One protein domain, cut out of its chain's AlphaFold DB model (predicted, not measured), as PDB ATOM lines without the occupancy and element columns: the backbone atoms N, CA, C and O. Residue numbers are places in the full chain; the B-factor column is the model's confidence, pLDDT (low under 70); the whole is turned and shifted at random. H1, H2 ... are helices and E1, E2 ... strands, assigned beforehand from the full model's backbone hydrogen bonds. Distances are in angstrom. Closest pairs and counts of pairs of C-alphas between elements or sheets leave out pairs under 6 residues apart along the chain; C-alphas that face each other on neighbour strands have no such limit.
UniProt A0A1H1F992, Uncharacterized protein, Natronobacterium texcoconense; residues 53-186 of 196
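AT A GLANCE: This is residues 53 to 186 of the 196 residues of an uncharacterized protein of Natronobacterium texcoconense (UniProt A0A1H1F992). A twisted sheet of five short strands forms the core, with the long helix H5 over one face and the shorter H3 over the opposite face. H2 only grazes the sheet with its residues 98 to 102, H4 packs beside H2 away from the sheet, and the short H1 sits by H5. The printed part has 134 residues, with five named helices and five named strands in the order H1, E1, E2, H2, E3, H3, H4, E4, E5, H5; the sheet is mixed and runs E1, E2, E3, E4, E5. The class is mixed, helices and strands, though under half of the residues, 65 of 134, are in named elements. The whole is compact and rounded, with a radius of gyration of the C-alphas of 13.8 A and spans of 40 by 32 by 31 A.

IN THESE COORDINATES: The sheet holds E1, residues 59 to 61, E2, residues 84 to 88 and 13.4 A long, E3, residues 107 to 111 and 13.0 A long, E4, residues 147 to 150 and 9.9 A long, and E5, residues 159 to 162 and 9.2 A long. E3 begins with C-alpha 107 at (226.004, 185.565, 144.869), and its centre is the nearest of the elements to the mean of the C-alphas, at 1.7 A. H5, residues 170 to 184, is the longest helix, 21.3 A from C-alpha 170 to C-alpha 184 at (231.407, 183.660, 152.036). H3 takes residues 115 to 123 and is 12.5 A long, H2 residues 95 to 103 and 12.4 A, and H4 residues 126 to 132 and 10.1 A. H1, residues 53 to 56, begins with C-alpha 53 at (223.645, 188.830, 157.123).

HOW THE PARTS SIT: E1 and E5 are the edge strands of the sheet. E1 and E2 are parallel at 11 degrees, with N 86 and O 60 2.8 A apart, within hydrogen-bond range. E2 and E3 are parallel at 23 degrees, with N 85 and O 107 at 2.8 A. E3 and E4 are antiparallel at 162 degrees, with N 110 and O 148 at 2.8 A. E4 and E5 form a hairpin, antiparallel at 158 degrees, with N 160 and O 149 at 3.0 A. E2, H2 and E3 make a strand-helix-strand unit, two parallel neighbour strands with a helix between them along the chain, and its crossover is right-handed. H5 is on the sheet at a height of 9.3 A, over E3 and E4, and runs along the strands, at 20 degrees to E4 on the local plane. H3 is on the opposite face at a height of 9.4 A, over E4 and only just over E3, where 3 of its 9 C-alphas fall; it runs along the strands, at 3 degrees to E4 on the local plane. H2 touches H3 about perpendicular, at 83 degrees, the closest C-alphas being those of Ala 95 and Trp 122, 5.1 A apart. H2 also touches H4, at a shallow tilt of 10 degrees, the same way; the C-alphas of Pro 96 and Ala 127 come closest, at 5.5 A. H1 is not on the sheet, and H5 touches it with residues 177 to 182 alone; the closest C-alphas are those of Asn 53 and Asp 178, 5.4 A apart. In H2, H3, H4 and H5 every O i to N i+4 pair is within hydrogen-bond range, while H1 is too short for such a pair.

THE WHOLE: The two C-alphas farthest apart are those of Asp 71 and Asp 136, at 40.5 A. The printed part has no cut. The long links are E1 to E2, 22 residues, and H4 to E4, 14 residues. The mean pLDDT of the printed part is 81.8; residues 134 to 144, 153 to 166 and 183 to 186 are under 70.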
ATOM      1  N   ASN A  53     222.877 188.652 158.352       82.44
ATOM      2  CA  ASN A  53     223.645 188.830 157.123       82.44
ATOM      3  C   ASN A  53     222.767 189.359 155.980       82.44
ATOM      4  O   ASN A  53     223.165 190.297 155.293       82.44
ATOM      5  N   LEU A  54     221.558 188.825 155.795       84.06
ATOM      6  CA  LEU A  54     220.618 189.318 154.777       84.06
ATOM      7  C   LEU A  54     220.118 190.744 155.064       84.06
ATOM      8  O   LEU A  54     219.732 191.461 154.142       84.06
ATOM      9  N   GLN A  55     220.153 191.190 156.321       84.69
ATOM     10  CA  GLN A  55     219.843 192.577 156.687       84.69
ATOM     11  C   GLN A  55     220.965 193.561 156.325       84.69
ATOM     12  O   GLN A  55     220.701 194.749 156.140       84.69
ATOM     13  N   GLU A  56     222.214 193.106 156.231       85.12
ATOM     14  CA  GLU A  56     223.382 193.955 155.953       85.12
ATOM     15  C   GLU A  56     223.696 194.093 154.456       85.12
ATOM     16  O   GLU A  56     224.410 195.020 154.066       85.12
ATOM     17  N   HIS A  57     223.159 193.202 153.619       86.94
ATOM     18  CA  HIS A  57     223.474 193.119 152.194       86.94
ATOM     19  C   HIS A  57     222.223 193.305 151.330       86.94
ATOM     20  O   HIS A  57     221.251 192.582 151.523       86.94
ATOM     21  N   PRO A  58     222.239 194.219 150.344       91.31
ATOM     22  CA  PRO A  58     221.195 194.322 149.332       91.31
ATOM     23  C   PRO A  58     220.878 192.981 148.652       91.31
ATOM     24  O   PRO A  58     221.772 192.337 148.090       91.31
ATOM     25  N   VAL A  59     219.604 192.586 148.652       93.50
ATOM     26  CA  VAL A  59     219.106 191.354 148.023       93.50
ATOM     27  C   VAL A  59     218.134 191.707 146.902       93.50
ATOM     28  O   VAL A  59     217.201 192.481 147.093       93.50
ATOM     29  N   TYR A  60     218.334 191.129 145.723       95.81
ATOM     30  CA  TYR A  60     217.331 191.126 144.662       95.81
ATOM     31  C   TYR A  60     216.597 189.790 144.695       95.81
ATOM     32  O   TYR A  60     217.237 188.739 144.751       95.81
ATOM     33  N   ILE A  61     215.270 189.835 144.619       95.75
ATOM     34  CA  ILE A  61     214.418 188.651 144.522       95.75
ATOM     35  C   ILE A  61     213.594 188.796 143.256       95.75
ATOM     36  O   ILE A  61     212.901 189.795 143.064       95.75
ATOM     37  N   ASP A  62     213.706 187.809 142.377       96.56
ATOM     38  CA  ASP A  62     212.948 187.792 141.140       96.56
ATOM     39  C   ASP A  62     211.435 187.767 141.417       96.56
ATOM     40  O   ASP A  62     210.998 187.022 142.293       96.56
ATOM     41  N   PRO A  63     210.607 188.513 140.663       94.06
ATOM     42  CA  PRO A  63     209.157 188.523 140.861       94.06
ATOM     43  C   PRO A  63     208.476 187.153 140.732       94.06
ATOM     44  O   PRO A  63     207.351 186.997 141.197       94.06
ATOM     45  N   ASN A  64     209.124 186.179 140.083       94.44
ATOM     46  CA  ASN A  64     208.615 184.812 139.955       94.44
ATOM     47  C   ASN A  64     209.026 183.900 141.125       94.44
ATOM     48  O   ASN A  64     208.663 182.725 141.137       94.44
ATOM     49  N   VAL A  65     209.794 184.411 142.091       92.69
ATOM     50  CA  VAL A  65     210.128 183.716 143.333       92.69
ATOM     51  C   VAL A  65     209.123 184.117 144.405       92.69
ATOM     52  O   VAL A  65     209.079 185.263 144.850       92.69
ATOM     53  N   GLU A  66     208.324 183.151 144.848       90.12
ATOM     54  CA  GLU A  66     207.411 183.328 145.974       90.12
ATOM     55  C   GLU A  66     208.162 183.043 147.280       90.12
ATOM     56  O   GLU A  66     208.424 181.892 147.619       90.12
ATOM     57  N   LEU A  67     208.539 184.104 147.996       88.94
ATOM     58  CA  LEU A  67     209.140 184.033 149.327       88.94
ATOM     59  C   LEU A  67     208.509 185.087 150.239       88.94
ATOM     60  O   LEU A  67     208.362 186.250 149.861       88.94
ATOM     61  N   SER A  68     208.175 184.701 151.465       91.75
ATOM     62  CA  SER A  68     207.727 185.614 152.516       91.75
ATOM     63  C   SER A  68     208.925 186.349 153.111       91.75
ATOM     64  O   SER A  68     209.635 185.818 153.963       91.75
ATOM     65  N   ILE A  69     209.159 187.575 152.649       89.19
ATOM     66  CA  ILE A  69     210.336 188.363 153.024       89.19
ATOM     67  C   ILE A  69     210.062 189.233 154.255       89.19
ATOM     68  O   ILE A  69     209.099 190.000 154.247       89.19
ATOM     69  N   PRO A  70     210.904 189.160 155.301       88.31
ATOM     70  CA  PRO A  70     210.830 190.077 156.430       88.31
ATOM     71  C   PRO A  70     211.098 191.531 156.016       88.31
ATOM     72  O   PRO A  70     212.048 191.807 155.284       88.31
ATOM     73  N   ASP A  71     210.341 192.473 156.586       86.69
ATOM     74  CA  ASP A  71     210.485 193.921 156.333       86.69
ATOM     75  C   ASP A  71     211.878 194.485 156.687       86.69
ATOM     76  O   ASP A  71     212.219 195.609 156.323       86.69
ATOM     77  N   THR A  72     212.683 193.731 157.439       86.75
ATOM     78  CA  THR A  72     214.036 194.112 157.855       86.75
ATOM     79  C   THR A  72     215.094 193.885 156.774       86.75
ATOM     80  O   THR A  72     216.194 194.424 156.898       86.75
ATOM     81  N   MET A  73     214.801 193.105 155.728       88.50
ATOM     82  CA  MET A  73     215.743 192.846 154.637       88.50
ATOM     83  C   MET A  73     215.828 194.027 153.669       88.50
ATOM     84  O   MET A  73     214.830 194.656 153.319       88.50
ATOM     85  N   GLN A  74     217.038 194.308 153.184       90.44
ATOM     86  CA  GLN A  74     217.267 195.355 152.191       90.44
ATOM     87  C   GLN A  74     216.991 194.821 150.782       90.44
ATOM     88  O   GLN A  74     217.907 194.390 150.084       90.44
ATOM     89  N   ILE A  75     215.726 194.847 150.356       93.75
ATOM     90  CA  ILE A  75     215.342 194.423 149.005       93.75
ATOM     91  C   ILE A  75     215.564 195.552 147.995       93.75
ATOM     92  O   ILE A  75     215.169 196.694 148.229       93.75
ATOM     93  N   VAL A  76     216.197 195.228 146.868       95.38
ATOM     94  CA  VAL A  76     216.437 196.156 145.753       95.38
ATOM     95  C   VAL A  76     215.714 195.714 144.486       95.38
ATOM     96  O   VAL A  76     215.533 194.526 144.236       95.38
ATOM     97  N   ASP A  77     215.359 196.683 143.642       95.12
ATOM     98  CA  ASP A  77     214.526 196.452 142.453       95.12
ATOM     99  C   ASP A  77     215.291 195.878 141.247       95.12
ATOM    100  O   ASP A  77     214.680 195.522 140.238       95.12
ATOM    101  N   ALA A  78     216.629 195.828 141.293       93.88
ATOM    102  CA  ALA A  78     217.441 195.387 140.162       93.88
ATOM    103  C   ALA A  78     218.634 194.504 140.579       93.88
ATOM    104  O   ALA A  78     219.356 194.853 141.517       93.88
ATOM    105  N   PRO A  79     218.955 193.437 139.814       94.38
ATOM    106  CA  PRO A  79     220.063 192.527 140.137       94.38
ATOM    107  C   PRO A  79     221.430 193.218 140.251       94.38
ATOM    108  O   PRO A  79     222.282 192.835 141.049       94.38
ATOM    109  N   LYS A  80     221.649 194.281 139.467       91.75
ATOM    110  CA  LYS A  80     222.896 195.066 139.468       91.75
ATOM    111  C   LYS A  80     223.137 195.844 140.770       91.75
ATOM    112  O   LYS A  80     224.258 196.297 141.002       91.75
ATOM    113  N   ASP A  81     222.117 196.014 141.597       93.06
ATOM    114  CA  ASP A  81     222.206 196.753 142.856       93.06
ATOM    115  C   ASP A  81     222.299 195.789 144.056       93.06
ATOM    116  O   ASP A  81     222.437 196.234 145.191       93.06
ATOM    117  N   ALA A  82     222.281 194.471 143.806       93.25
ATOM    118  CA  ALA A  82     222.229 193.428 144.827       93.25
ATOM    119  C   ALA A  82     223.551 192.677 145.023       93.25
ATOM    120  O   ALA A  82     224.235 192.314 144.066       93.25
ATOM    121  N   ASN A  83     223.887 192.354 146.265       90.44
ATOM    122  CA  ASN A  83     224.973 191.435 146.589       90.44
ATOM    123  C   ASN A  83     224.541 189.969 146.436       90.44
ATOM    124  O   ASN A  83     225.353 189.141 146.017       90.44
ATOM    125  N   LEU A  84     223.269 189.673 146.724       91.81
ATOM    126  CA  LEU A  84     222.628 188.373 146.527       91.81
ATOM    127  C   LEU A  84     221.464 188.501 145.537       91.81
ATOM    128  O   LEU A  84     220.595 189.354 145.698       91.81
ATOM    129  N   ILE A  85     221.436 187.630 144.535       95.25
ATOM    130  CA  ILE A  85     220.385 187.544 143.521       95.25
ATOM    131  C   ILE A  85     219.665 186.208 143.709       95.25
ATOM    132  O   ILE A  85     220.263 185.156 143.497       95.25
ATOM    133  N   VAL A  86     218.390 186.246 144.089       95.19
ATOM    134  CA  VAL A  86     217.525 185.068 144.210       95.19
ATOM    135  C   VAL A  86     216.607 185.004 142.994       95.19
ATOM    136  O   VAL A  86     215.880 185.952 142.709       95.19
ATOM    137  N   ILE A  87     216.654 183.894 142.268       96.62
ATOM    138  CA  ILE A  87     215.942 183.675 141.002       96.62
ATOM    139  C   ILE A  87     215.325 182.271 140.987       96.62
ATOM    140  O   ILE A  87     215.806 181.384 141.703       96.62
ATOM    141  N   PRO A  88     214.258 182.040 140.200       95.38
ATOM    142  CA  PRO A  88     213.647 180.720 140.124       95.38
ATOM    143  C   PRO A  88     214.593 179.727 139.441       95.38
ATOM    144  O   PRO A  88     215.540 180.113 138.755       95.38
ATOM    145  N   ASP A  89     214.312 178.439 139.601       90.50
ATOM    146  CA  ASP A  89     215.050 177.352 138.962       90.50
ATOM    147  C   ASP A  89     215.011 177.377 137.434       90.50
ATOM    148  O   ASP A  89     215.901 176.824 136.803       90.50
ATOM    149  N   THR A  90     214.025 178.031 136.830       92.62
ATOM    150  CA  THR A  90     213.834 178.150 135.380       92.62
ATOM    151  C   THR A  90     213.691 179.623 134.985       92.62
ATOM    152  O   THR A  90     212.628 180.066 134.550       92.62
ATOM    153  N   PRO A  91     214.748 180.429 135.178       93.38
ATOM    154  CA  PRO A  91     214.650 181.872 135.033       93.38
ATOM    155  C   PRO A  91     214.645 182.291 133.555       93.38
ATOM    156  O   PRO A  91     215.333 181.696 132.727       93.38
ATOM    157  N   ASP A  92     213.943 183.381 133.228       92.50
ATOM    158  CA  ASP A  92     213.953 184.015 131.891       92.50
ATOM    159  C   ASP A  92     215.215 184.876 131.668       92.50
ATOM    160  O   ASP A  92     215.192 185.969 131.100       92.50
ATOM    161  N   ILE A  93     216.348 184.410 132.192       92.56
ATOM    162  CA  ILE A  93     217.649 185.058 132.061       92.56
ATOM    163  C   ILE A  93     218.603 184.104 131.358       92.56
ATOM    164  O   ILE A  93     218.687 182.916 131.665       92.56
ATOM    165  N   ALA A  94     219.337 184.633 130.387       92.25
ATOM    166  CA  ALA A  94     220.313 183.842 129.660       92.25
ATOM    167  C   ALA A  94     221.547 183.569 130.534       92.25
ATOM    168  O   ALA A  94     222.004 184.456 131.260       92.25
ATOM    169  N   ALA A  95     222.143 182.383 130.387       92.06
ATOM    170  CA  ALA A  95     223.348 181.985 131.120       92.06
ATOM    171  C   ALA A  95     224.464 183.055 131.115       92.06
ATOM    172  O   ALA A  95     224.953 183.378 132.196       92.06
ATOM    173  N   PRO A  96     224.816 183.710 129.981       94.00
ATOM    174  CA  PRO A  96     225.873 184.726 129.978       94.00
ATOM    175  C   PRO A  96     225.607 185.901 130.927       94.00
ATOM    176  O   PRO A  96     226.539 186.462 131.498       94.00
ATOM    177  N   GLN A  97     224.337 186.262 131.136       95.50
ATOM    178  CA  GLN A  97     223.963 187.321 132.069       95.50
ATOM    179  C   GLN A  97     224.180 186.897 133.528       95.50
ATOM    180  O   GLN A  97     224.672 187.702 134.320       95.50
ATOM    181  N   ALA A  98     223.856 185.646 133.877       92.69
ATOM    182  CA  ALA A  98     224.147 185.088 135.197       92.69
ATOM    183  C   ALA A  98     225.657 185.005 135.453       92.69
ATOM    184  O   ALA A  98     226.132 185.394 136.520       92.69
ATOM    185  N   ILE A  99     226.431 184.564 134.458       91.06
ATOM    186  CA  ILE A  99     227.891 184.478 134.579       91.06
ATOM    187  C   ILE A  99     228.514 185.862 134.779       91.06
ATOM    188  O   ILE A  99     229.404 186.022 135.613       91.06
ATOM    189  N   GLU A 100     228.008 186.890 134.097       91.44
ATOM    190  CA  GLU A 100     228.459 188.267 134.306       91.44
ATOM    191  C   GLU A 100     228.170 188.763 135.736       91.44
ATOM    192  O   GLU A 100     228.997 189.459 136.327       91.44
ATOM    193  N   TRP A 101     227.050 188.372 136.356       92.94
ATOM    194  CA  TRP A 101     226.796 188.681 137.770       92.94
ATOM    195  C   TRP A 101     227.800 187.999 138.705       92.94
ATOM    196  O   TRP A 101     228.323 188.650 139.613       92.94
ATOM    197  N   LEU A 102     228.133 186.729 138.453       88.69
ATOM    198  CA  LEU A 102     229.174 186.023 139.206       88.69
ATOM    199  C   LEU A 102     230.537 186.696 139.019       88.69
ATOM    200  O   LEU A 102     231.241 186.965 139.985       88.69
ATOM    201  N   LYS A 103     230.903 187.084 137.799       87.19
ATOM    202  CA  LYS A 103     232.136 187.842 137.541       87.19
ATOM    203  C   LYS A 103     232.205 189.150 138.341       87.19
ATOM    204  O   LYS A 103     233.276 189.555 138.793       87.19
ATOM    205  N   GLN A 104     231.056 189.785 138.570       88.69
ATOM    206  CA  GLN A 104     230.910 191.002 139.375       88.69
ATOM    207  C   GLN A 104     230.888 190.760 140.890       88.69
ATOM    208  O   GLN A 104     230.548 191.673 141.644       88.69
ATOM    209  N   LYS A 105     231.289 189.575 141.360       86.31
ATOM    210  CA  LYS A 105     231.346 189.241 142.791       86.31
ATOM    211  C   LYS A 105     229.986 189.140 143.483       86.31
ATOM    212  O   LYS A 105     229.914 189.305 144.698       86.31
ATOM    213  N   ARG A 106     228.920 188.861 142.727       89.25
ATOM    214  CA  ARG A 106     227.573 188.644 143.274       89.25
ATOM    215  C   ARG A 106     227.343 187.171 143.565       89.25
ATOM    216  O   ARG A 106     227.901 186.309 142.892       89.25
ATOM    217  N   VAL A 107     226.500 186.905 144.552       89.75
ATOM    218  CA  VAL A 107     226.004 185.565 144.869       89.75
ATOM    219  C   VAL A 107     224.707 185.342 144.101       89.75
ATOM    220  O   VAL A 107     223.870 186.242 144.040       89.75
ATOM    221  N   ILE A 108     224.529 184.155 143.524       92.00
ATOM    222  CA  ILE A 108     223.273 183.754 142.882       92.00
ATOM    223  C   ILE A 108     222.700 182.556 143.632       92.00
ATOM    224  O   ILE A 108     223.407 181.581 143.880       92.00
ATOM    225  N   ALA A 109     221.413 182.628 143.958       92.00
ATOM    226  CA  ALA A 109     220.625 181.532 144.492       92.00
ATOM    227  C   ALA A 109     219.532 181.140 143.487       92.00
ATOM    228  O   ALA A 109     218.668 181.952 143.159       92.00
ATOM    229  N   LEU A 110     219.579 179.896 143.011       92.06
ATOM    230  CA  LEU A 110     218.540 179.271 142.194       92.06
ATOM    231  C   LEU A 110     217.608 178.474 143.103       92.06
ATOM    232  O   LEU A 110     218.064 177.565 143.804       92.06
ATOM    233  N   LEU A 111     216.317 178.801 143.071       90.50
ATOM    234  CA  LEU A 111     215.300 178.179 143.911       90.50
ATOM    235  C   LEU A 111     214.288 177.383 143.080       90.50
ATOM    236  O   LEU A 111     213.558 177.946 142.269       90.50
ATOM    237  N   GLY A 112     214.208 176.078 143.333       88.62
ATOM    238  CA  GLY A 112     213.236 175.170 142.727       88.62
ATOM    239  C   GLY A 112     213.827 173.803 142.371       88.62
ATOM    240  O   GLY A 112     215.007 173.534 142.587       88.62
ATOM    241  N   GLY A 113     212.983 172.906 141.861       86.56
ATOM    242  CA  GLY A 113     213.349 171.511 141.585       86.56
ATOM    243  C   GLY A 113     214.354 171.335 140.444       86.56
ATOM    244  O   GLY A 113     215.098 170.356 140.442       86.56
ATOM    245  N   GLU A 114     214.416 172.286 139.513       88.31
ATOM    246  CA  GLU A 114     215.348 172.268 138.380       88.31
ATOM    247  C   GLU A 114     216.615 173.102 138.628       88.31
ATOM    248  O   GLU A 114     217.438 173.257 137.727       88.31
ATOM    249  N   ALA A 115     216.816 173.619 139.849       87.06
ATOM    250  CA  ALA A 115     217.900 174.556 140.152       87.06
ATOM    251  C   ALA A 115     219.275 173.975 139.786       87.06
ATOM    252  O   ALA A 115     220.120 174.658 139.208       87.06
ATOM    253  N   TRP A 116     219.476 172.683 140.060       84.19
ATOM    254  CA  TRP A 116     220.698 171.969 139.692       84.19
ATOM    255  C   TRP A 116     220.872 171.810 138.178       84.19
ATOM    256  O   TRP A 116     221.962 172.038 137.658       84.19
ATOM    257  N   SER A 117     219.805 171.433 137.467       86.69
ATOM    258  CA  SER A 117     219.813 171.277 136.007       86.69
ATOM    259  C   SER A 117     220.152 172.603 135.320       86.69
ATOM    260  O   SER A 117     220.987 172.644 134.416       86.69
ATOM    261  N   THR A 118     219.552 173.696 135.789       90.25
ATOM    262  CA  THR A 118     219.798 175.046 135.276       90.25
ATOM    263  C   THR A 118     221.217 175.502 135.555       90.25
ATOM    264  O   THR A 118     221.888 175.958 134.630       90.25
ATOM    265  N   TRP A 119     221.722 175.314 136.777       88.19
ATOM    266  CA  TRP A 119     223.121 175.604 137.090       88.19
ATOM    267  C   TRP A 119     224.082 174.848 136.170       88.19
ATOM    268  O   TRP A 119     224.970 175.458 135.577       88.19
ATOM    269  N   LEU A 120     223.871 173.541 135.991       84.88
ATOM    270  CA  LEU A 120     224.708 172.724 135.115       84.88
ATOM    271  C   LEU A 120     224.688 173.253 133.675       84.88
ATOM    272  O   LEU A 120     225.745 173.415 133.071       84.88
ATOM    273  N   SER A 121     223.507 173.620 133.167       88.31
ATOM    274  CA  SER A 121     223.374 174.197 131.826       88.31
ATOM    275  C   SER A 121     224.150 175.505 131.646       88.31
ATOM    276  O   SER A 121     224.552 175.823 130.531       88.31
ATOM    277  N   TRP A 122     224.374 176.271 132.720       90.19
ATOM    278  CA  TRP A 122     225.167 177.499 132.675       90.19
ATOM    279  C   TRP A 122     226.662 177.220 132.702       90.19
ATOM    280  O   TRP A 122     227.411 177.859 131.965       90.19
ATOM    281  N   VAL A 123     227.086 176.259 133.522       84.88
ATOM    282  CA  VAL A 123     228.489 175.835 133.619       84.88
ATOM    283  C   VAL A 123     228.992 175.228 132.306       84.88
ATOM    284  O   VAL A 123     230.165 175.368 131.976       84.88
ATOM    285  N   GLU A 124     228.105 174.604 131.531       85.06
ATOM    286  CA  GLU A 124     228.406 174.038 130.209       85.06
ATOM    287  C   GLU A 124     228.538 175.090 129.088       85.06
ATOM    288  O   GLU A 124     228.813 174.728 127.945       85.06
ATOM    289  N   THR A 125     228.332 176.382 129.371       89.00
ATOM    290  CA  THR A 125     228.433 177.438 128.350       89.00
ATOM    291  C   THR A 125     229.849 177.981 128.176       89.00
ATOM    292  O   THR A 125     230.575 178.169 129.153       89.00
ATOM    293  N   ASP A 126     230.182 178.384 126.944       89.44
ATOM    294  CA  ASP A 126     231.431 179.094 126.619       89.44
ATOM    295  C   ASP A 126     231.637 180.331 127.515       89.44
ATOM    296  O   ASP A 126     232.744 180.609 127.962       89.44
ATOM    297  N   ALA A 127     230.559 181.050 127.852       88.44
ATOM    298  CA  ALA A 127     230.626 182.226 128.721       88.44
ATOM    299  C   ALA A 127     231.171 181.893 130.122       88.44
ATOM    300  O   ALA A 127     231.912 182.690 130.706       88.44
ATOM    301  N   TYR A 128     230.806 180.727 130.663       85.69
ATOM    302  CA  TYR A 128     231.335 180.245 131.934       85.69
ATOM    303  C   TYR A 128     232.817 179.895 131.806       85.69
ATOM    304  O   TYR A 128     233.626 180.362 132.612       85.69
ATOM    305  N   GLU A 129     233.173 179.109 130.787       84.44
ATOM    306  CA  GLU A 129     234.551 178.682 130.525       84.44
ATOM    307  C   GLU A 129     235.493 179.883 130.358       84.44
ATOM    308  O   GLU A 129     236.536 179.944 131.005       84.44
ATOM    309  N   GLU A 130     235.089 180.884 129.577       86.31
ATOM    310  CA  GLU A 130     235.846 182.121 129.361       86.31
ATOM    311  C   GLU A 130     236.036 182.948 130.643       86.31
ATOM    312  O   GLU A 130     237.002 183.707 130.756       86.31
ATOM    313  N   THR A 131     235.111 182.844 131.601       84.94
ATOM    314  CA  THR A 131     235.128 183.660 132.823       84.94
ATOM    315  C   THR A 131     235.918 183.010 133.952       84.94
ATOM    316  O   THR A 131     236.617 183.716 134.683       84.94
ATOM    317  N   PHE A 132     235.792 181.694 134.127       78.94
ATOM    318  CA  PHE A 132     236.322 180.992 135.299       78.94
ATOM    319  C   PHE A 132     237.406 179.956 134.985       78.94
ATOM    320  O   PHE A 132     238.003 179.459 135.939       78.94
ATOM    321  N   GLU A 133     237.686 179.690 133.700       71.81
ATOM    322  CA  GLU A 133     238.481 178.556 133.201       71.81
ATOM    323  C   GLU A 133     237.867 177.211 133.656       71.81
ATOM    324  O   GLU A 133     237.248 177.128 134.717       71.81
ATOM    325  N   HIS A 134     237.916 176.158 132.824       62.59
ATOM    326  CA  HIS A 134     237.188 174.903 133.085       62.59
ATOM    327  C   HIS A 134     237.300 174.446 134.552       62.59
ATOM    328  O   HIS A 134     238.400 174.135 135.017       62.59
ATOM    329  N   PRO A 135     236.185 174.381 135.299       55.94
ATOM    330  CA  PRO A 135     236.237 173.940 136.670       55.94
ATOM    331  C   PRO A 135     236.394 172.423 136.645       55.94
ATOM    332  O   PRO A 135     235.463 171.693 136.314       55.94
ATOM    333  N   ASP A 136     237.533 171.934 137.120       52.72
ATOM    334  CA  ASP A 136     237.696 170.528 137.512       52.72
ATOM    335  C   ASP A 136     236.709 170.123 138.640       52.72
ATOM    336  O   ASP A 136     236.669 168.970 139.066       52.72
ATOM    337  N   MET A 137     235.924 171.079 139.157       53.91
ATOM    338  CA  MET A 137     235.027 170.958 140.301       53.91
ATOM    339  C   MET A 137     233.656 171.591 140.021       53.91
ATOM    340  O   MET A 137     233.293 172.605 140.613       53.91
ATOM    341  N   VAL A 138     232.850 170.973 139.157       60.53
ATOM    342  CA  VAL A 138     231.393 171.089 139.327       60.53
ATOM    343  C   VAL A 138     231.048 170.222 140.532       60.53
ATOM    344  O   VAL A 138     231.389 169.040 140.545       60.53
ATOM    345  N   GLY A 139     230.457 170.809 141.578       59.06
ATOM    346  CA  GLY A 139     230.110 170.059 142.788       59.06
ATOM    347  C   GLY A 139     229.313 168.790 142.456       59.06
ATOM    348  O   GLY A 139     228.554 168.764 141.490       59.06
ATOM    349  N   GLU A 140     229.479 167.721 143.235       59.41
ATOM    350  CA  GLU A 140     228.701 166.496 143.018       59.41
ATOM    351  C   GLU A 140     227.206 166.793 143.150       59.41
ATOM    352  O   GLU A 140     226.799 167.462 144.098       59.41
ATOM    353  N   ARG A 141     226.385 166.294 142.218       59.00
ATOM    354  CA  ARG A 141     224.926 166.433 142.294       59.00
ATOM    355  C   ARG A 141     224.423 165.866 143.617       59.00
ATOM    356  O   ARG A 141     224.486 164.655 143.832       59.00
ATOM    357  N   LEU A 142     223.812 166.709 144.442       58.47
ATOM    358  CA  LEU A 142     223.020 166.238 145.570       58.47
ATOM    359  C   LEU A 142     221.625 165.806 145.081       58.47
ATOM    360  O   LEU A 142     220.957 166.568 144.376       58.47
ATOM    361  N   PRO A 143     221.155 164.592 145.427       59.25
ATOM    362  CA  PRO A 143     219.771 164.207 145.188       59.25
ATOM    363  C   PRO A 143     218.827 165.204 145.873       59.25
ATOM    364  O   PRO A 143     219.016 165.524 147.049       59.25
ATOM    365  N   ASP A 144     217.824 165.673 145.130       60.88
ATOM    366  CA  ASP A 144     216.710 166.489 145.628       60.88
ATOM    367  C   ASP A 144     217.075 167.893 146.163       60.88
ATOM    368  O   ASP A 144     216.325 168.474 146.945       60.88
ATOM    369  N   SER A 145     218.203 168.481 145.741       70.12
ATOM    370  CA  SER A 145     218.504 169.884 146.071       70.12
ATOM    371  C   SER A 145     217.532 170.832 145.356       70.12
ATOM    372  O   SER A 145     217.503 170.895 144.129       70.12
ATOM    373  N   ARG A 146     216.740 171.571 146.143       81.25
ATOM    374  CA  ARG A 146     215.837 172.636 145.674       81.25
ATOM    375  C   ARG A 146     216.447 174.040 145.763       81.25
ATOM    376  O   ARG A 146     215.774 175.013 145.444       81.25
ATOM    377  N   LEU A 147     217.685 174.153 146.246       86.19
ATOM    378  CA  LEU A 147     218.385 175.419 146.443       86.19
ATOM    379  C   LEU A 147     219.855 175.255 146.062       86.19
ATOM    380  O   LEU A 147     220.619 174.564 146.741       86.19
ATOM    381  N   VAL A 148     220.255 175.929 144.989       86.62
ATOM    382  CA  VAL A 148     221.649 175.993 144.547       86.62
ATOM    383  C   VAL A 148     222.163 177.399 144.791       86.62
ATOM    384  O   VAL A 148     221.612 178.348 144.240       86.62
ATOM    385  N   ILE A 149     223.217 177.537 145.596       86.31
ATOM    386  CA  ILE A 149     223.863 178.824 145.851       86.31
ATOM    387  C   ILE A 149     225.266 178.790 145.254       86.31
ATOM    388  O   ILE A 149     226.068 177.892 145.514       86.31
ATOM    389  N   THR A 150     225.569 179.780 144.428       84.44
ATOM    390  CA  THR A 150     226.841 179.890 143.720       84.44
ATOM    391  C   THR A 150     227.436 181.275 143.920       84.44
ATOM    392  O   THR A 150     226.722 182.281 143.986       84.44
ATOM    393  N   TRP A 151     228.756 181.333 144.067       84.38
ATOM    394  CA  TRP A 151     229.493 182.576 144.242       84.38
ATOM    395  C   TRP A 151     230.896 182.456 143.627       84.38
ATOM    396  O   TRP A 151     231.410 181.359 143.396       84.38
ATOM    397  N   PRO A 152     231.548 183.589 143.346       76.75
ATOM    398  CA  PRO A 152     232.834 183.606 142.667       76.75
ATOM    399  C   PRO A 152     233.975 183.466 143.677       76.75
ATOM    400  O   PRO A 152     234.217 184.360 144.492       76.75
ATOM    401  N   THR A 153     234.712 182.358 143.610       65.81
ATOM    402  CA  THR A 153     235.932 182.129 144.400       65.81
ATOM    403  C   THR A 153     237.195 182.154 143.533       65.81
ATOM    404  O   THR A 153     237.113 181.888 142.337       65.81
ATOM    405  N   PRO A 154     238.383 182.458 144.110       51.00
ATOM    406  CA  PRO A 154     239.656 182.489 143.371       51.00
ATOM    407  C   PRO A 154     240.084 181.137 142.779       51.00
ATOM    408  O   PRO A 154     240.865 181.105 141.836       51.00
ATOM    409  N   ALA A 155     239.592 180.032 143.338       50.28
ATOM    410  CA  ALA A 155     239.534 178.740 142.663       50.28
ATOM    411  C   ALA A 155     238.115 178.634 142.099       50.28
ATOM    412  O   ALA A 155     237.191 178.815 142.886       50.28
ATOM    413  N   ALA A 156     237.975 178.454 140.783       50.03
ATOM    414  CA  ALA A 156     236.747 178.461 139.978       50.03
ATOM    415  C   ALA A 156     235.421 178.283 140.751       50.03
ATOM    416  O   ALA A 156     235.311 177.383 141.580       50.03
ATOM    417  N   ALA A 157     234.442 179.157 140.463       53.47
ATOM    418  CA  ALA A 157     233.165 179.336 141.167       53.47
ATOM    419  C   ALA A 157     232.705 178.107 141.975       53.47
ATOM    420  O   ALA A 157     232.129 177.156 141.443       53.47
ATOM    421  N   LEU A 158     232.984 178.121 143.281       56.59
ATOM    422  CA  LEU A 158     232.486 177.090 144.176       56.59
ATOM    423  C   LEU A 158     230.967 177.235 144.291       56.59
ATOM    424  O   LEU A 158     230.438 178.289 144.633       56.59
ATOM    425  N   THR A 159     230.265 176.142 144.013       58.22
ATOM    426  CA  THR A 159     228.828 176.015 144.266       58.22
ATOM    427  C   THR A 159     228.643 175.339 145.624       58.22
ATOM    428  O   THR A 159     228.982 174.159 145.743       58.22
ATOM    429  N   ALA A 160     228.095 176.016 146.643       56.56
ATOM    430  CA  ALA A 160     227.464 175.268 147.737       56.56
ATOM    431  C   ALA A 160     226.070 174.866 147.285       56.56
ATOM    432  O   ALA A 160     225.150 175.672 147.156       56.56
ATOM    433  N   GLN A 161     225.916 173.571 147.073       62.09
ATOM    434  CA  GLN A 161     224.600 172.974 146.986       62.09
ATOM    435  C   GLN A 161     224.083 172.773 148.405       62.09
ATOM    436  O   GLN A 161     224.713 172.071 149.199       62.09
ATOM    437  N   TYR A 162     222.935 173.367 148.714       62.25
ATOM    438  CA  TYR A 162     222.235 173.080 149.957       62.25
ATOM    439  C   TYR A 162     221.190 171.995 149.712       62.25
ATOM    440  O   TYR A 162     220.451 172.010 148.723       62.25
ATOM    441  N   ARG A 163     221.133 171.019 150.620       61.84
ATOM    442  CA  ARG A 163     220.096 169.986 150.622       61.84
ATOM    443  C   ARG A 163     218.993 170.404 151.581       61.84
ATOM    444  O   ARG A 163     219.251 170.607 152.763       61.84
ATOM    445  N   LEU A 164     217.773 170.489 151.068       64.06
ATOM    446  CA  LEU A 164     216.564 170.670 151.861       64.06
ATOM    447  C   LEU A 164     215.800 169.350 151.737       64.06
ATOM    448  O   LEU A 164     215.430 168.953 150.638       64.06
ATOM    449  N   GLU A 165     215.682 168.595 152.833       54.66
ATOM    450  CA  GLU A 165     215.204 167.198 152.798       54.66
ATOM    451  C   GLU A 165     213.690 167.060 152.509       54.66
ATOM    452  O   GLU A 165     213.192 165.948 152.331       54.66
ATOM    453  N   SER A 166     212.960 168.176 152.424       65.75
ATOM    454  CA  SER A 166     211.531 168.283 152.104       65.75
ATOM    455  C   SER A 166     211.253 169.558 151.300       65.75
ATOM    456  O   SER A 166     212.174 170.328 151.040       65.75
ATOM    457  N   GLU A 167     209.993 169.801 150.913       72.56
ATOM    458  CA  GLU A 167     209.572 171.132 150.456       72.56
ATOM    459  C   GLU A 167     209.929 172.151 151.548       72.56
ATOM    460  O   GLU A 167     209.384 172.054 152.652       72.56
ATOM    461  N   PRO A 168     210.928 173.017 151.307       76.50
ATOM    462  CA  PRO A 168     211.435 173.891 152.346       76.50
ATOM    463  C   PRO A 168     210.422 174.989 152.628       76.50
ATOM    464  O   PRO A 168     209.777 175.493 151.709       76.50
ATOM    465  N   SER A 169     210.294 175.372 153.893       85.44
ATOM    466  CA  SER A 169     209.584 176.601 154.224       85.44
ATOM    467  C   SER A 169     210.406 177.819 153.794       85.44
ATOM    468  O   SER A 169     211.632 177.746 153.688       85.44
ATOM    469  N   ASP A 170     209.752 178.968 153.623       89.06
ATOM    470  CA  ASP A 170     210.439 180.235 153.347       89.06
ATOM    471  C   ASP A 170     211.521 180.526 154.401       89.06
ATOM    472  O   ASP A 170     212.619 180.962 154.065       89.06
ATOM    473  N   SER A 171     211.259 180.195 155.670       86.50
ATOM    474  CA  SER A 171     212.225 180.349 156.765       86.50
ATOM    475  C   SER A 171     213.459 179.453 156.594       86.50
ATOM    476  O   SER A 171     214.575 179.907 156.855       86.50
ATOM    477  N   ASP A 172     213.296 178.218 156.104       86.12
ATOM    478  CA  ASP A 172     214.424 177.320 155.814       86.12
ATOM    479  C   ASP A 172     215.306 177.893 154.696       86.12
ATOM    480  O   ASP A 172     216.535 177.861 154.790       86.12
ATOM    481  N   ILE A 173     214.684 178.465 153.658       87.19
ATOM    482  CA  ILE A 173     215.383 179.098 152.532       87.19
ATOM    483  C   ILE A 173     216.151 180.330 153.013       87.19
ATOM    484  O   ILE A 173     217.352 180.432 152.770       87.19
ATOM    485  N   LEU A 174     215.493 181.246 153.728       89.25
ATOM    486  CA  LEU A 174     216.133 182.458 154.245       89.25
ATOM    487  C   LEU A 174     217.265 182.128 155.230       89.25
ATOM    488  O   LEU A 174     218.314 182.763 155.185       89.25
ATOM    489  N   THR A 175     217.107 181.084 156.051       86.62
ATOM    490  CA  THR A 175     218.167 180.598 156.952       86.62
ATOM    491  C   THR A 175     219.371 180.076 156.169       86.62
ATOM    492  O   THR A 175     220.513 180.396 156.497       86.62
ATOM    493  N   ALA A 176     219.139 179.285 155.118       84.06
ATOM    494  CA  ALA A 176     220.216 178.776 154.272       84.06
ATOM    495  C   ALA A 176     220.965 179.912 153.555       84.06
ATOM    496  O   ALA A 176     222.197 179.898 153.499       84.06
ATOM    497  N   LEU A 177     220.240 180.915 153.050       87.12
ATOM    498  CA  LEU A 177     220.823 182.096 152.413       87.12
ATOM    499  C   LEU A 177     221.661 182.921 153.400       87.12
ATOM    500  O   LEU A 177     222.790 183.283 153.073       87.12
ATOM    501  N   ASP A 178     221.149 183.171 154.609       87.00
ATOM    502  CA  ASP A 178     221.852 183.953 155.630       87.00
ATOM    503  C   ASP A 178     223.171 183.301 156.060       87.00
ATOM    504  O   ASP A 178     224.225 183.940 156.005       87.00
ATOM    505  N   ASN A 179     223.130 182.000 156.369       81.94
ATOM    506  CA  ASN A 179     224.314 181.218 156.729       81.94
ATOM    507  C   ASN A 179     225.350 181.196 155.592       81.94
ATOM    508  O   ASN A 179     226.555 181.230 155.834       81.94
ATOM    509  N   THR A 180     224.901 181.161 154.334       76.69
ATOM    510  CA  THR A 180     225.820 181.134 153.187       76.69
ATOM    511  C   THR A 180     226.545 182.465 153.009       76.69
ATOM    512  O   THR A 180     227.740 182.482 152.718       76.69
ATOM    513  N   ILE A 181     225.859 183.595 153.207       77.81
ATOM    514  CA  ILE A 181     226.510 184.911 153.168       77.81
ATOM    515  C   ILE A 181     227.558 185.023 154.281       77.81
ATOM    516  O   ILE A 181     228.633 185.587 154.046       77.81
ATOM    517  N   GLU A 182     227.282 184.464 155.463       75.19
ATOM    518  CA  GLU A 182     228.274 184.363 156.535       75.19
ATOM    519  C   GLU A 182     229.501 183.566 156.084       75.19
ATOM    520  O   GLU A 182     230.609 184.085 156.176       75.19
ATOM    521  N   ASP A 183     229.324 182.372 155.514       65.81
ATOM    522  CA  ASP A 183     230.417 181.487 155.075       65.81
ATOM    523  C   ASP A 183     231.269 182.061 153.925       65.81
ATOM    524  O   ASP A 183     232.461 181.744 153.794       65.81
ATOM    525  N   ILE A 184     230.693 182.940 153.103       64.38
ATOM    526  CA  ILE A 184     231.407 183.660 152.036       64.38
ATOM    527  C   ILE A 184     232.299 184.778 152.619       64.38
ATOM    528  O   ILE A 184     233.374 185.070 152.079       64.38
ATOM    529  N   ARG A 185     231.909 185.380 153.753       59.97
ATOM    530  CA  ARG A 185     232.587 186.519 154.404       59.97
ATOM    531  C   ARG A 185     234.040 186.221 154.856       59.97
ATOM    532  O   ARG A 185     234.905 187.050 154.566       59.97
ATOM    533  N   PRO A 186     234.387 185.082 155.498       47.16
ATOM    534  CA  PRO A 186     235.731 184.857 156.043       47.16
ATOM    535  C   PRO A 186     236.796 184.429 155.018       47.16
ATOM    536  O   PRO A 186     237.984 184.555 155.303       47.16
TER     537      PRO A 186